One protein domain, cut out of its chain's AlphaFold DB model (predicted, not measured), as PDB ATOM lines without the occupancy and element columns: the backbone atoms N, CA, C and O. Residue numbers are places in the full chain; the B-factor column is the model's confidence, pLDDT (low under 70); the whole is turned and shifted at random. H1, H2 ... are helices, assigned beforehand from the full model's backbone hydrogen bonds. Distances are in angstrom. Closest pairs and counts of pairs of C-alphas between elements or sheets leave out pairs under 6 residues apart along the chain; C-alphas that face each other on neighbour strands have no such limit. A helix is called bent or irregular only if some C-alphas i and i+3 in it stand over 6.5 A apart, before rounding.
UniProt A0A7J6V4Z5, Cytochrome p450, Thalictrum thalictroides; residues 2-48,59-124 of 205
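This is residues 2 to 48 and 59 to 124 of the 205 residues of the protein "Cytochrome p450" of Thalictrum thalictroides (UniProt A0A7J6V4Z5). Two long helices, H4 and H2, cross steeply as an uneven X, with residues 82 to 86 of H4 meeting residues 29 to 36 of H2, and the short helix H3 packs on both beside the crossing. The rest of H4 runs out as a long arm, residues 87 to 103 standing free, and at its far end H5 turns off at a corner; at the first end of H2, the short H1 turns off about perpendicular. The printed part has 113 residues with five named helices, in the order H1, H2, H3, H4, H5, and no named strand: the class is all helix. It is extended, with a radius of gyration of the C-alphas of 21.9 A, and flat, spanning 59 by 54 by 25 A.

H4, the longest helix, covers residues 78 to 109 and measures 46.9 A from first to last C-alpha, from (277.411, 251.052, 407.073) to (259.456, 284.750, 434.311). H2, residues 17 to 46, measures 43.7 A and begins at C-alpha 17, (281.664, 277.874, 405.935). H3 is residues 59 to 68, H5 residues 111 to 122 and H1 residues 6 to 14. H1 is irregular, with C-alphas 7 and 10 7.5 A apart.

H4 is the hub, touching three helices. It touches H2 at a steep tilt of 69 degrees, only just short of about perpendicular, opposite ways; the closest C-alphas are those of Leu 32 and Lys 82, 6.1 A apart. H3 and H4 form a helical hairpin, at a shallow tilt of 17 degrees, opposite ways, with the C-alphas of Met 63 and Thr 81 closest at 6.5 A. H2 touches H3 with residues 36 to 43 alone, about perpendicular at 79 degrees; the closest C-alphas, of His 39 and Glu 61, are 6.5 A apart. H4 and H5 only just touch, and only at the corner, with 3 pairs of C-alphas within 8 A; those of Leu 107 and Met 114 are closest at 5.3 A. H1 and H2 are close but not clearly touching, the closest C-alphas, of Asn 12 and Asn 18, being 6.0 A apart. H5 is apart from H1, H2 and H3. The helix packing is mostly crossed, but only just: 1 of 3 pairs is at a shallow tilt. Every O i to N i+4 pair is within hydrogen-bond range in H2 and H3; in H4 it is 27 of 28, in H5 7 of 8, and in H1 1 of 5, beside 5 of 6 O i to N i+3 pairs.

The two C-alphas farthest apart, of Thr 71 and Asn 112, are 59.7 A apart. Residues 49 to 58 are not printed, and C-alphas 48 and 59 are 21.3 A apart across this cut. Of the links that are printed whole, none is long. Mean pLDDT of the printed part is 78.3; 20 residues are under 70, at 2 to 3, 12 to 13, 44 to 48, 70 to 75 and 120 to 124.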
ATOM      1  N   GLY A   2     274.405 280.907 400.102       59.50
ATOM      2  CA  GLY A   2     274.340 280.085 398.881       59.50
ATOM      3  C   GLY A   2     273.033 279.299 398.670       59.50
ATOM      4  O   GLY A   2     272.577 279.228 397.538       59.50
ATOM      5  N   ASP A   3     272.389 278.801 399.733       64.25
ATOM      6  CA  ASP A   3     271.123 278.042 399.608       64.25
ATOM      7  C   ASP A   3     269.912 278.908 399.235       64.25
ATOM      8  O   ASP A   3     268.987 278.446 398.578       64.25
ATOM      9  N   LEU A   4     269.923 280.184 399.635       72.25
ATOM     10  CA  LEU A   4     268.867 281.148 399.308       72.25
ATOM     11  C   LEU A   4     269.115 281.822 397.950       72.25
ATOM     12  O   LEU A   4     268.168 282.220 397.276       72.25
ATOM     13  N   ILE A   5     270.385 281.972 397.549       83.12
ATOM     14  CA  ILE A   5     270.802 282.574 396.277       83.12
ATOM     15  C   ILE A   5     271.977 281.753 395.711       83.12
ATOM     16  O   ILE A   5     273.133 282.011 396.070       83.12
ATOM     17  N   PRO A   6     271.718 280.803 394.788       75.12
ATOM     18  CA  PRO A   6     272.742 279.901 394.247       75.12
ATOM     19  C   PRO A   6     273.944 280.617 393.614       75.12
ATOM     20  O   PRO A   6     275.072 280.133 393.682       75.12
ATOM     21  N   SER A   7     273.748 281.819 393.055       80.38
ATOM     22  CA  SER A   7     274.825 282.630 392.466       80.38
ATOM     23  C   SER A   7     275.809 283.216 393.490       80.38
ATOM     24  O   SER A   7     276.884 283.675 393.107       80.38
ATOM     25  N   LEU A   8     275.487 283.173 394.789       76.06
ATOM     26  CA  LEU A   8     276.358 283.587 395.895       76.06
ATOM     27  C   LEU A   8     276.966 282.393 396.652       76.06
ATOM     28  O   LEU A   8     277.579 282.585 397.702       76.06
ATOM     29  N   ALA A   9     276.857 281.163 396.135       73.06
ATOM     30  CA  ALA A   9     277.437 279.977 396.773       73.06
ATOM     31  C   ALA A   9     278.966 280.075 396.969       73.06
ATOM     32  O   ALA A   9     279.492 279.593 397.969       73.06
ATOM     33  N   TRP A  10     279.677 280.784 396.085       76.31
ATOM     34  CA  TRP A  10     281.121 281.043 396.206       76.31
ATOM     35  C   TRP A  10     281.499 281.842 397.467       76.31
ATOM     36  O   TRP A  10     282.609 281.700 397.980       76.31
ATOM     37  N   VAL A  11     280.576 282.639 398.017       76.69
ATOM     38  CA  VAL A  11     280.786 283.388 399.266       76.69
ATOM     39  C   VAL A  11     280.873 282.437 400.463       76.69
ATOM     40  O   VAL A  11     281.636 282.694 401.390       76.69
ATOM     41  N   ASN A  12     280.166 281.298 400.433       68.50
ATOM     42  CA  ASN A  12     280.300 280.270 401.468       68.50
ATOM     43  C   ASN A  12     281.713 279.644 401.464       68.50
ATOM     44  O   ASN A  12     282.225 279.299 402.532       68.50
ATOM     45  N   CYS A  13     282.361 279.545 400.293       68.12
ATOM     46  CA  CYS A  13     283.758 279.113 400.180       68.12
ATOM     47  C   CYS A  13     284.721 280.152 400.772       68.12
ATOM     48  O   CYS A  13     285.610 279.786 401.536       68.12
ATOM     49  N   LEU A  14     284.533 281.442 400.467       74.00
ATOM     50  CA  LEU A  14     285.399 282.516 400.977       74.00
ATOM     51  C   LEU A  14     285.235 282.772 402.475       74.00
ATOM     52  O   LEU A  14     286.216 283.027 403.166       74.00
ATOM     53  N   ASN A  15     284.011 282.651 402.993       76.06
ATOM     54  CA  ASN A  15     283.721 282.796 404.420       76.06
ATOM     55  C   ASN A  15     284.142 281.561 405.240       76.06
ATOM     56  O   ASN A  15     283.908 281.517 406.447       76.06
ATOM     57  N   GLY A  16     284.711 280.533 404.599       79.31
ATOM     58  CA  GLY A  16     285.187 279.317 405.259       79.31
ATOM     59  C   GLY A  16     284.078 278.411 405.800       79.31
ATOM     60  O   GLY A  16     284.377 277.441 406.494       79.31
ATOM     61  N   ILE A  17     282.806 278.685 405.487       80.44
ATOM     62  CA  ILE A  17     281.664 277.874 405.935       80.44
ATOM     63  C   ILE A  17     281.799 276.452 405.393       80.44
ATOM     64  O   ILE A  17     281.681 275.508 406.165       80.44
ATOM     65  N   ASN A  18     282.144 276.296 404.112       79.19
ATOM     66  CA  ASN A  18     282.322 274.971 403.514       79.19
ATOM     67  C   ASN A  18     283.417 274.164 404.227       79.19
ATOM     68  O   ASN A  18     283.205 273.002 404.547       79.19
ATOM     69  N   SER A  19     284.549 274.796 404.557       83.50
ATOM     70  CA  SER A  19     285.636 274.134 405.289       83.50
ATOM     71  C   SER A  19     285.225 273.735 406.710       83.50
ATOM     72  O   SER A  19     285.575 272.652 407.173       83.50
ATOM     73  N   ARG A  20     284.445 274.578 407.400       82.94
ATOM     74  CA  ARG A  20     283.914 274.271 408.738       82.94
ATOM     75  C   ARG A  20     282.907 273.128 408.708       82.94
ATOM     76  O   ARG A  20     282.967 272.260 409.569       82.94
ATOM     77  N   VAL A  21     282.008 273.132 407.727       84.69
ATOM     78  CA  VAL A  21     281.010 272.078 407.521       84.69
ATOM     79  C   VAL A  21     281.701 270.755 407.206       84.69
ATOM     80  O   VAL A  21     281.421 269.761 407.861       84.69
ATOM     81  N   GLU A  22     282.665 270.748 406.286       86.00
ATOM     82  CA  GLU A  22     283.421 269.543 405.940       86.00
ATOM     83  C   GLU A  22     284.233 269.010 407.128       86.00
ATOM     84  O   GLU A  22     284.298 267.802 407.350       86.00
ATOM     85  N   LYS A  23     284.826 269.901 407.932       90.19
ATOM     86  CA  LYS A  23     285.495 269.509 409.174       90.19
ATOM     87  C   LYS A  23     284.511 268.876 410.160       90.19
ATOM     88  O   LYS A  23     284.799 267.805 410.673       90.19
ATOM     89  N   ASN A  24     283.353 269.497 410.375       87.31
ATOM     90  CA  ASN A  24     282.328 268.970 411.275       87.31
ATOM     91  C   ASN A  24     281.809 267.601 410.815       87.31
ATOM     92  O   ASN A  24     281.676 266.697 411.630       87.31
ATOM     93  N   PHE A  25     281.575 267.426 409.510       86.06
ATOM     94  CA  PHE A  25     281.209 266.127 408.944       86.06
ATOM     95  C   PHE A  25     282.280 265.070 409.196       86.06
ATOM     96  O   PHE A  25     281.944 263.952 409.562       86.06
ATOM     97  N   ARG A  26     283.560 265.420 409.045       90.19
ATOM     98  CA  ARG A  26     284.677 264.503 409.298       90.19
ATOM     99  C   ARG A  26     284.789 264.113 410.769       90.19
ATOM    100  O   ARG A  26     284.983 262.944 411.072       90.19
ATOM    101  N   ASP A  27     284.668 265.085 411.667       90.38
ATOM    102  CA  ASP A  27     284.735 264.848 413.111       90.38
ATOM    103  C   ASP A  27     283.557 263.961 413.563       90.38
ATOM    104  O   ASP A  27     283.756 263.005 414.312       90.38
ATOM    105  N   MET A  28     282.354 264.209 413.031       88.06
ATOM    106  CA  MET A  28     281.161 263.395 413.283       88.06
ATOM    107  C   MET A  28     281.284 261.979 412.711       88.06
ATOM    108  O   MET A  28     280.933 261.010 413.378       88.06
ATOM    109  N   ASP A  29     281.795 261.842 411.487       89.25
ATOM    110  CA  ASP A  29     282.001 260.541 410.849       89.25
ATOM    111  C   ASP A  29     283.001 259.684 411.633       89.25
ATOM    112  O   ASP A  29     282.735 258.509 411.882       89.25
ATOM    113  N   ASN A  30     284.099 260.282 412.106       91.38
ATOM    114  CA  ASN A  30     285.077 259.602 412.956       91.38
ATOM    115  C   ASN A  30     284.449 259.117 414.270       91.38
ATOM    116  O   ASN A  30     284.650 257.965 414.649       91.38
ATOM    117  N   PHE A  31     283.665 259.972 414.935       90.88
ATOM    118  CA  PHE A  31     282.951 259.612 416.160       90.88
ATOM    119  C   PHE A  31     281.984 258.441 415.934       90.88
ATOM    120  O   PHE A  31     281.999 257.463 416.677       90.88
ATOM    121  N   LEU A  32     281.177 258.492 414.872       89.12
ATOM    122  CA  LEU A  32     280.233 257.420 414.550       89.12
ATOM    123  C   LEU A  32     280.944 256.120 414.161       89.12
ATOM    124  O   LEU A  32     280.452 255.041 414.485       89.12
ATOM    125  N   CYS A  33     282.098 256.197 413.494       88.94
ATOM    126  CA  CYS A  33     282.916 255.017 413.222       88.94
ATOM    127  C   CYS A  33     283.393 254.357 414.522       88.94
ATOM    128  O   CYS A  33     283.278 253.141 414.648       88.94
ATOM    129  N   GLU A  34     283.861 255.141 415.496       89.56
ATOM    130  CA  GLU A  34     284.283 254.633 416.807       89.56
ATOM    131  C   GLU A  34     283.126 253.956 417.554       89.56
ATOM    132  O   GLU A  34     283.266 252.810 417.986       89.56
ATOM    133  N   VAL A  35     281.959 254.610 417.604       87.88
ATOM    134  CA  VAL A  35     280.738 254.051 418.207       87.88
ATOM    135  C   VAL A  35     280.378 252.721 417.552       87.88
ATOM    136  O   VAL A  35     280.204 251.718 418.239       87.88
ATOM    137  N   VAL A  36     280.301 252.664 416.222       87.25
ATOM    138  CA  VAL A  36     279.926 251.420 415.537       87.25
ATOM    139  C   VAL A  36     280.974 250.323 415.750       87.25
ATOM    140  O   VAL A  36     280.614 249.165 415.956       87.25
ATOM    141  N   GLU A  37     282.267 250.647 415.728       87.94
ATOM    142  CA  GLU A  37     283.325 249.670 416.000       87.94
ATOM    143  C   GLU A  37     283.244 249.075 417.407       87.94
ATOM    144  O   GLU A  37     283.512 247.883 417.584       87.94
ATOM    145  N   GLU A  38     282.898 249.881 418.408       86.12
ATOM    146  CA  GLU A  38     282.695 249.424 419.781       86.12
ATOM    147  C   GLU A  38     281.548 248.409 419.864       86.12
ATOM    148  O   GLU A  38     281.731 247.315 420.408       86.12
ATOM    149  N   HIS A  39     280.417 248.707 419.224       84.81
ATOM    150  CA  HIS A  39     279.243 247.831 419.199       84.81
ATOM    151  C   HIS A  39     279.498 246.542 418.398       84.81
ATOM    152  O   HIS A  39     279.104 245.454 418.817       84.81
ATOM    153  N   VAL A  40     280.262 246.605 417.300       82.75
ATOM    154  CA  VAL A  40     280.705 245.399 416.573       82.75
ATOM    155  C   VAL A  40     281.591 244.517 417.460       82.75
ATOM    156  O   VAL A  40     281.411 243.296 417.492       82.75
ATOM    157  N   LYS A  41     282.539 245.109 418.202       82.56
ATOM    158  CA  LYS A  41     283.407 244.370 419.136       82.56
ATOM    159  C   LYS A  41     282.587 243.732 420.258       82.56
ATOM    160  O   LYS A  41     282.839 242.570 420.584       82.56
ATOM    161  N   LYS A  42     281.597 244.444 420.804       78.00
ATOM    162  CA  LYS A  42     280.641 243.924 421.794       78.00
ATOM    163  C   LYS A  42     279.925 242.678 421.258       78.00
ATOM    164  O   LYS A  42     280.059 241.603 421.840       78.00
ATOM    165  N   GLN A  43     279.332 242.771 420.069       70.81
ATOM    166  CA  GLN A  43     278.613 241.662 419.437       70.81
ATOM    167  C   GLN A  43     279.513 240.442 419.154       70.81
ATOM    168  O   GLN A  43     279.086 239.294 419.280       70.81
ATOM    169  N   THR A  44     280.787 240.644 418.791       66.38
ATOM    170  CA  THR A  44     281.728 239.519 418.601       66.38
ATOM    171  C   THR A  44     282.116 238.803 419.895       66.38
ATOM    172  O   THR A  44     282.433 237.618 419.841       66.38
ATOM    173  N   ARG A  45     282.089 239.487 421.046       63.09
ATOM    174  CA  ARG A  45     282.384 238.876 422.353       63.09
ATOM    175  C   ARG A  45     281.226 238.002 422.830       63.09
ATOM    176  O   ARG A  45     281.472 236.883 423.261       63.09
ATOM    177  N   ILE A  46     279.993 238.475 422.650       60.88
ATOM    178  CA  ILE A  46     278.763 237.759 423.029       60.88
ATOM    179  C   ILE A  46     278.607 236.452 422.227       60.88
ATOM    180  O   ILE A  46     278.259 235.413 422.772       60.88
ATOM    181  N   ASN A  47     278.958 236.456 420.935       57.84
ATOM    182  CA  ASN A  47     278.861 235.261 420.083       57.84
ATOM    183  C   ASN A  47     279.949 234.187 420.333       57.84
ATOM    184  O   ASN A  47     279.876 233.105 419.752       57.84
ATOM    185  N   GLY A  48     280.988 234.486 421.124       55.44
ATOM    186  CA  GLY A  48     282.151 233.608 421.332       55.44
ATOM    187  C   GLY A  48     282.225 232.933 422.705       55.44
ATOM    188  O   GLY A  48     282.861 231.887 422.828       55.44
ATOM    189  N   LEU A  59     269.985 250.208 419.861       84.56
ATOM    190  CA  LEU A  59     269.601 250.586 418.501       84.56
ATOM    191  C   LEU A  59     270.702 250.289 417.465       84.56
ATOM    192  O   LEU A  59     270.394 249.956 416.319       84.56
ATOM    193  N   VAL A  60     271.976 250.403 417.853       86.06
ATOM    194  CA  VAL A  60     273.118 250.165 416.960       86.06
ATOM    195  C   VAL A  60     273.270 248.668 416.694       86.06
ATOM    196  O   VAL A  60     273.499 248.268 415.553       86.06
ATOM    197  N   GLU A  61     273.081 247.833 417.710       83.81
ATOM    198  CA  GLU A  61     273.107 246.377 417.636       83.81
ATOM    199  C   GLU A  61     271.997 245.834 416.728       83.81
ATOM    200  O   GLU A  61     272.282 245.026 415.836       83.81
ATOM    201  N   VAL A  62     270.773 246.363 416.848       84.56
ATOM    202  CA  VAL A  62     269.655 246.028 415.949       84.56
ATOM    203  C   VAL A  62     269.989 246.384 414.497       84.56
ATOM    204  O   VAL A  62     269.816 245.564 413.592       84.56
ATOM    205  N   MET A  63     270.514 247.588 414.245       83.94
ATOM    206  CA  MET A  63     270.880 248.017 412.888       83.94
ATOM    207  C   MET A  63     272.017 247.181 412.291       83.94
ATOM    208  O   MET A  63     271.975 246.848 411.106       83.94
ATOM    209  N   LEU A  64     273.009 246.795 413.098       83.69
ATOM    210  CA  LEU A  64     274.089 245.897 412.680       83.69
ATOM    211  C   LEU A  64     273.584 244.476 412.390       83.69
ATOM    212  O   LEU A  64     274.116 243.808 411.500       83.69
ATOM    213  N   GLY A  65     272.558 244.012 413.108       80.56
ATOM    214  CA  GLY A  65     271.848 242.770 412.801       80.56
ATOM    215  C   GLY A  65     271.179 242.822 411.425       80.56
ATOM    216  O   GLY A  65     271.377 241.922 410.610       80.56
ATOM    217  N   ILE A  66     270.474 243.918 411.129       80.19
ATOM    218  CA  ILE A  66     269.814 244.144 409.832       80.19
ATOM    219  C   ILE A  66     270.836 244.282 408.691       80.19
ATOM    220  O   ILE A  66     270.605 243.759 407.606       80.19
ATOM    221  N   GLU A  67     271.988 244.926 408.922       78.19
ATOM    222  CA  GLU A  67     273.092 245.004 407.944       78.19
ATOM    223  C   GLU A  67     273.584 243.606 407.521       78.19
ATOM    224  O   GLU A  67     273.924 243.389 406.356       78.19
ATOM    225  N   LYS A  68     273.611 242.642 408.453       74.81
ATOM    226  CA  LYS A  68     274.015 241.253 408.182       74.81
ATOM    227  C   LYS A  68     272.922 240.434 407.496       74.81
ATOM    228  O   LYS A  68     273.246 239.473 406.795       74.81
ATOM    229  N   ASP A  69     271.656 240.792 407.686       72.12
ATOM    230  CA  ASP A  69     270.524 240.086 407.097       72.12
ATOM    231  C   ASP A  69     270.247 240.563 405.660       72.12
ATOM    232  O   ASP A  69     269.433 241.446 405.377       72.12
ATOM    233  N   THR A  70     270.930 239.930 404.705       63.88
ATOM    234  CA  THR A  70     270.806 240.217 403.267       63.88
ATOM    235  C   THR A  70     269.489 239.730 402.643       63.88
ATOM    236  O   THR A  70     269.355 239.739 401.419       63.88
ATOM    237  N   THR A  71     268.531 239.235 403.434       64.00
ATOM    238  CA  THR A  71     267.223 238.775 402.930       64.00
ATOM    239  C   THR A  71     266.263 239.927 402.626       64.00
ATOM    240  O   THR A  71     265.326 239.765 401.840       64.00
ATOM    241  N   THR A  72     266.518 241.109 403.189       61.62
ATOM    242  CA  THR A  72     265.782 242.333 402.875       61.62
ATOM    243  C   THR A  72     266.269 242.888 401.532       61.62
ATOM    244  O   THR A  72     267.459 243.076 401.304       61.62
ATOM    245  N   GLY A  73     265.356 243.123 400.583       62.12
ATOM    246  CA  GLY A  73     265.684 243.471 399.188       62.12
ATOM    247  C   GLY A  73     266.458 244.784 398.965       62.12
ATOM    248  O   GLY A  73     266.699 245.147 397.815       62.12
ATOM    249  N   ILE A  74     266.837 245.498 400.030       65.31
ATOM    250  CA  ILE A  74     267.697 246.683 400.010       65.31
ATOM    251  C   ILE A  74     268.750 246.497 401.115       65.31
ATOM    252  O   ILE A  74     268.400 246.612 402.289       65.31
ATOM    253  N   PRO A  75     270.026 246.225 400.784       67.56
ATOM    254  CA  PRO A  75     271.054 246.036 401.799       67.56
ATOM    255  C   PRO A  75     271.320 247.357 402.530       67.56
ATOM    256  O   PRO A  75     271.670 248.368 401.909       67.56
ATOM    257  N   LEU A  76     271.157 247.357 403.853       76.25
ATOM    258  CA  LEU A  76     271.549 248.481 404.696       76.25
ATOM    259  C   LEU A  76     273.080 248.584 404.675       76.25
ATOM    260  O   LEU A  76     273.771 247.622 404.991       76.25
ATOM    261  N   THR A  77     273.620 249.728 404.255       83.62
ATOM    262  CA  THR A  77     275.072 249.955 404.252       83.62
ATOM    263  C   THR A  77     275.522 250.585 405.563       83.62
ATOM    264  O   THR A  77     274.747 251.263 406.238       83.62
ATOM    265  N   ARG A  78     276.810 250.439 405.884       83.31
ATOM    266  CA  ARG A  78     277.411 251.052 407.073       83.31
ATOM    267  C   ARG A  78     277.207 252.570 407.137       83.31
ATOM    268  O   ARG A  78     276.993 253.113 408.218       83.31
ATOM    269  N   ASP A  79     277.243 253.247 405.991       85.00
ATOM    270  CA  ASP A  79     277.002 254.691 405.913       85.00
ATOM    271  C   ASP A  79     275.537 255.048 406.191       85.00
ATOM    272  O   ASP A  79     275.276 256.048 406.856       85.00
ATOM    273  N   ASN A  80     274.585 254.202 405.778       85.88
ATOM    274  CA  ASN A  80     273.174 254.383 406.126       85.88
ATOM    275  C   ASN A  80     272.956 254.243 407.639       85.88
ATOM    276  O   ASN A  80     272.268 255.072 408.227       85.88
ATOM    277  N   THR A  81     273.577 253.248 408.281       86.00
ATOM    278  CA  THR A  81     273.510 253.068 409.742       86.00
ATOM    279  C   THR A  81     274.049 254.298 410.476       86.00
ATOM    280  O   THR A  81     273.364 254.855 411.331       86.00
ATOM    281  N   LYS A  82     275.236 254.791 410.088       87.75
ATOM    282  CA  LYS A  82     275.807 256.027 410.653       87.75
ATOM    283  C   LYS A  82     274.884 257.231 410.445       87.75
ATOM    284  O   LYS A  82     274.691 258.012 411.372       87.75
ATOM    285  N   ALA A  83     274.297 257.375 409.255       88.25
ATOM    286  CA  ALA A  83     273.403 258.484 408.941       88.25
ATOM    287  C   ALA A  83     272.130 258.478 409.800       88.25
ATOM    288  O   ALA A  83     271.735 259.531 410.293       88.25
ATOM    289  N   ILE A  84     271.516 257.311 410.026       88.62
ATOM    290  CA  ILE A  84     270.305 257.203 410.855       88.62
ATOM    291  C   ILE A  84     270.620 257.512 412.325       88.62
ATOM    292  O   ILE A  84     269.884 258.265 412.959       88.62
ATOM    293  N   ILE A  85     271.726 256.980 412.860       88.25
ATOM    294  CA  ILE A  85     272.167 257.280 414.233       88.25
ATOM    295  C   ILE A  85     272.378 258.789 414.399       88.25
ATOM    296  O   ILE A  85     271.909 259.384 415.370       88.25
ATOM    297  N   LEU A  86     273.052 259.418 413.433       89.19
ATOM    298  CA  LEU A  86     273.303 260.852 413.451       89.19
ATOM    299  C   LEU A  86     272.008 261.671 413.439       89.19
ATOM    300  O   LEU A  86     271.877 262.612 414.222       89.19
ATOM    301  N   ASP A  87     271.063 261.310 412.571       88.31
ATOM    302  CA  ASP A  87     269.775 261.994 412.441       88.31
ATOM    303  C   ASP A  87     268.977 261.941 413.751       88.31
ATOM    304  O   ASP A  87     268.518 262.971 414.246       88.31
ATOM    305  N   MET A  88     268.909 260.768 414.389       87.56
ATOM    306  CA  MET A  88     268.211 260.595 415.667       87.56
ATOM    307  C   MET A  88     268.837 261.413 416.801       87.56
ATOM    308  O   MET A  88     268.119 262.079 417.551       87.56
ATOM    309  N   VAL A  89     270.168 261.397 416.927       86.25
ATOM    310  CA  VAL A  89     270.875 262.165 417.964       86.25
ATOM    311  C   VAL A  89     270.674 263.665 417.757       86.25
ATOM    312  O   VAL A  89     270.417 264.395 418.719       86.25
ATOM    313  N   PHE A  90     270.747 264.135 416.511       84.56
ATOM    314  CA  PHE A  90     270.577 265.549 416.192       84.56
ATOM    315  C   PHE A  90     269.139 266.019 416.448       84.56
ATOM    316  O   PHE A  90     268.935 267.011 417.150       84.56
ATOM    317  N   ALA A  91     268.146 265.268 415.963       84.12
ATOM    318  CA  ALA A  91     266.730 265.565 416.164       84.12
ATOM    319  C   ALA A  91     266.334 265.570 417.653       84.12
ATOM    320  O   ALA A  91     265.584 266.445 418.098       84.12
ATOM    321  N   GLY A  92     266.863 264.630 418.441       77.69
ATOM    322  CA  GLY A  92     266.616 264.565 419.883       77.69
ATOM    323  C   GLY A  92     267.273 265.709 420.658       77.69
ATOM    324  O   GLY A  92     266.666 266.273 421.569       77.69
ATOM    325  N   THR A  93     268.495 266.094 420.288       83.00
ATOM    326  CA  THR A  93     269.258 267.127 421.010       83.00
ATOM    327  C   THR A  93     268.716 268.530 420.749       83.00
ATOM    328  O   THR A  93     268.498 269.284 421.696       83.00
ATOM    329  N   ASP A  94     268.452 268.884 419.489       79.75
ATOM    330  CA  ASP A  94     267.989 270.231 419.130       79.75
ATOM    331  C   ASP A  94     266.628 270.532 419.778       79.75
ATOM    332  O   ASP A  94     266.474 271.503 420.520       79.75
ATOM    333  N   SER A  95     265.665 269.619 419.629       75.62
ATOM    334  CA  SER A  95     264.318 269.779 420.191       75.62
ATOM    335  C   SER A  95     264.291 269.819 421.725       75.62
ATOM    336  O   SER A  95     263.590 270.652 422.314       75.62
ATOM    337  N   SER A  96     265.064 268.957 422.394       75.50
ATOM    338  CA  SER A  96     265.140 268.943 423.859       75.50
ATOM    339  C   SER A  96     265.840 270.184 424.411       75.50
ATOM    340  O   SER A  96     265.349 270.762 425.381       75.50
ATOM    341  N   SER A  97     266.917 270.650 423.771       75.88
ATOM    342  CA  SER A  97     267.625 271.869 424.178       75.88
ATOM    343  C   SER A  97     266.727 273.102 424.094       75.88
ATOM    344  O   SER A  97     266.588 273.819 425.083       75.88
ATOM    345  N   VAL A  98     266.003 273.276 422.984       74.81
ATOM    346  CA  VAL A  98     265.020 274.354 422.817       74.81
ATOM    347  C   VAL A  98     263.928 274.261 423.882       74.81
ATOM    348  O   VAL A  98     263.570 275.262 424.499       74.81
ATOM    349  N   THR A  99     263.413 273.060 424.154       71.88
ATOM    350  CA  THR A  99     262.391 272.862 425.196       71.88
ATOM    351  C   THR A  99     262.906 273.263 426.580       71.88
ATOM    352  O   THR A  99     262.189 273.924 427.333       71.88
ATOM    353  N   LEU A 100     264.151 272.914 426.914       75.75
ATOM    354  CA  LEU A 100     264.792 273.318 428.166       75.75
ATOM    355  C   LEU A 100     265.005 274.832 428.234       75.75
ATOM    356  O   LEU A 100     264.733 275.429 429.274       75.75
ATOM    357  N   GLU A 101     265.429 275.467 427.141       71.69
ATOM    358  CA  GLU A 101     265.564 276.926 427.063       71.69
ATOM    359  C   GLU A 101     264.225 277.632 427.308       71.69
ATOM    360  O   GLU A 101     264.161 278.586 428.089       71.69
ATOM    361  N   TRP A 102     263.136 277.137 426.712       81.88
ATOM    362  CA  TRP A 102     261.783 277.639 426.967       81.88
ATOM    363  C   TRP A 102     261.356 277.423 428.416       81.88
ATOM    364  O   TRP A 102     260.844 278.351 429.044       81.88
ATOM    365  N   ALA A 103     261.594 276.233 428.970       74.25
ATOM    366  CA  ALA A 103     261.261 275.922 430.354       74.25
ATOM    367  C   ALA A 103     262.010 276.837 431.334       74.25
ATOM    368  O   ALA A 103     261.391 277.425 432.219       74.25
ATOM    369  N   MET A 104     263.321 277.026 431.154       74.88
ATOM    370  CA  MET A 104     264.124 277.936 431.977       74.88
ATOM    371  C   MET A 104     263.673 279.389 431.823       74.88
ATOM    372  O   MET A 104     263.551 280.101 432.819       74.88
ATOM    373  N   SER A 105     263.374 279.825 430.597       73.69
ATOM    374  CA  SER A 105     262.867 281.175 430.335       73.69
ATOM    375  C   SER A 105     261.532 281.429 431.039       73.69
ATOM    376  O   SER A 105     261.338 282.487 431.641       73.69
ATOM    377  N   GLU A 106     260.627 280.451 431.020       76.31
ATOM    378  CA  GLU A 106     259.331 280.547 431.689       76.31
ATOM    379  C   GLU A 106     259.475 280.501 433.217       76.31
ATOM    380  O   GLU A 106     258.810 281.262 433.919       76.31
ATOM    381  N   LEU A 107     260.397 279.693 433.748       79.06
ATOM    382  CA  LEU A 107     260.704 279.665 435.181       79.06
ATOM    383  C   LEU A 107     261.270 281.002 435.676       79.06
ATOM    384  O   LEU A 107     260.818 281.513 436.698       79.06
ATOM    385  N   ILE A 108     262.196 281.620 434.933       83.19
ATOM    386  CA  ILE A 108     262.737 282.952 435.263       83.19
ATOM    387  C   ILE A 108     261.626 284.014 435.258       83.19
ATOM    388  O   ILE A 108     261.665 284.966 436.041       83.19
ATOM    389  N   ARG A 109     260.613 283.850 434.401       81.81
ATOM    390  CA  ARG A 109     259.456 284.750 434.311       81.81
ATOM    391  C   ARG A 109     258.492 284.618 435.498       81.81
ATOM    392  O   ARG A 109     257.818 285.598 435.817       81.81
ATOM    393  N   HIS A 110     258.454 283.461 436.166       82.88
ATOM    394  CA  HIS A 110     257.601 283.173 437.333       82.88
ATOM    395  C   HIS A 110     258.440 282.824 438.574       82.88
ATOM    396  O   HIS A 110     258.580 281.649 438.934       82.88
ATOM    397  N   PRO A 111     258.983 283.833 439.281       85.12
ATOM    398  CA  PRO A 111     259.946 283.628 440.366       85.12
ATOM    399  C   PRO A 111     259.391 282.826 441.553       85.12
ATOM    400  O   PRO A 111     260.145 282.136 442.232       85.12
ATOM    401  N   ASN A 112     258.077 282.866 441.786       83.69
ATOM    402  CA  ASN A 112     257.400 282.052 442.796       83.69
ATOM    403  C   ASN A 112     257.480 280.547 442.491       83.69
ATOM    404  O   ASN A 112     257.694 279.756 443.402       83.69
ATOM    405  N   ILE A 113     257.346 280.154 441.219       81.44
ATOM    406  CA  ILE A 113     257.447 278.751 440.784       81.44
ATOM    407  C   ILE A 113     258.919 278.314 440.773       81.44
ATOM    408  O   ILE A 113     259.245 277.215 441.214       81.44
ATOM    409  N   MET A 114     259.829 279.191 440.334       79.00
ATOM    410  CA  MET A 114     261.278 278.947 440.381       79.00
ATOM    411  C   MET A 114     261.768 278.656 441.807       79.00
ATOM    412  O   MET A 114     262.565 277.740 441.997       79.00
ATOM    413  N   GLU A 115     261.275 279.386 442.812       81.88
ATOM    414  CA  GLU A 115     261.643 279.165 444.216       81.88
ATOM    415  C   GLU A 115     261.204 277.776 444.717       81.88
ATOM    416  O   GLU A 115     261.935 277.126 445.466       81.88
ATOM    417  N   GLU A 116     260.037 277.285 444.293       79.19
ATOM    418  CA  GLU A 116     259.565 275.937 444.634       79.19
ATOM    419  C   GLU A 116     260.411 274.842 443.970       79.19
ATOM    420  O   GLU A 116     260.823 273.898 444.648       79.19
ATOM    421  N   VAL A 117     260.735 274.998 442.680       76.00
ATOM    422  CA  VAL A 117     261.596 274.062 441.929       76.00
ATOM    423  C   VAL A 117     263.007 274.009 442.529       76.00
ATOM    424  O   VAL A 117     263.547 272.929 442.759       76.00
ATOM    425  N   GLN A 118     263.590 275.161 442.870       76.06
ATOM    426  CA  GLN A 118     264.908 275.227 443.511       76.06
ATOM    427  C   GLN A 118     264.904 274.629 444.920       76.06
ATOM    428  O   GLN A 118     265.867 273.973 445.311       76.06
ATOM    429  N   LYS A 119     263.823 274.799 445.694       74.81
ATOM    430  CA  LYS A 119     263.676 274.138 447.003       74.81
ATOM    431  C   LYS A 119     263.622 272.618 446.878       74.81
ATOM    432  O   LYS A 119     264.137 271.936 447.761       74.81
ATOM    433  N   GLU A 120     263.024 272.080 445.815       66.56
ATOM    434  CA  GLU A 120     263.018 270.638 445.549       66.56
ATOM    435  C   GLU A 120     264.426 270.085 445.268       66.56
ATOM    436  O   GLU A 120     264.753 268.990 445.736       66.56
ATOM    437  N   GLU A 121     265.278 270.856 444.589       62.41
ATOM    438  CA  GLU A 121     266.673 270.489 444.325       62.41
ATOM    439  C   GLU A 121     267.575 270.663 445.563       62.41
ATOM    440  O   GLU A 121     268.349 269.765 445.906       62.41
ATOM    441  N   TYR A 122     267.435 271.780 446.287       52.69
ATOM    442  CA  TYR A 122     268.335 272.183 447.377       52.69
ATOM    443  C   TYR A 122     268.133 271.398 448.690       52.69
ATOM    444  O   TYR A 122     269.019 271.376 449.544       52.69
ATOM    445  N   TYR A 123     267.003 270.704 448.883       49.62
ATOM    446  CA  TYR A 123     266.709 269.952 450.122       49.62
ATOM    447  C   TYR A 123     267.438 268.597 450.261       49.62
ATOM    448  O   TYR A 123     267.042 267.747 451.065       49.62
ATOM    449  N   LYS A 124     268.517 268.363 449.506       52.38
ATOM    450  CA  LYS A 124     269.431 267.230 449.709       52.38
ATOM    451  C   LYS A 124     270.811 267.743 450.133       52.38
ATOM    452  O   LYS A 124     271.508 268.311 449.295       52.38
TER     453      LYS A 124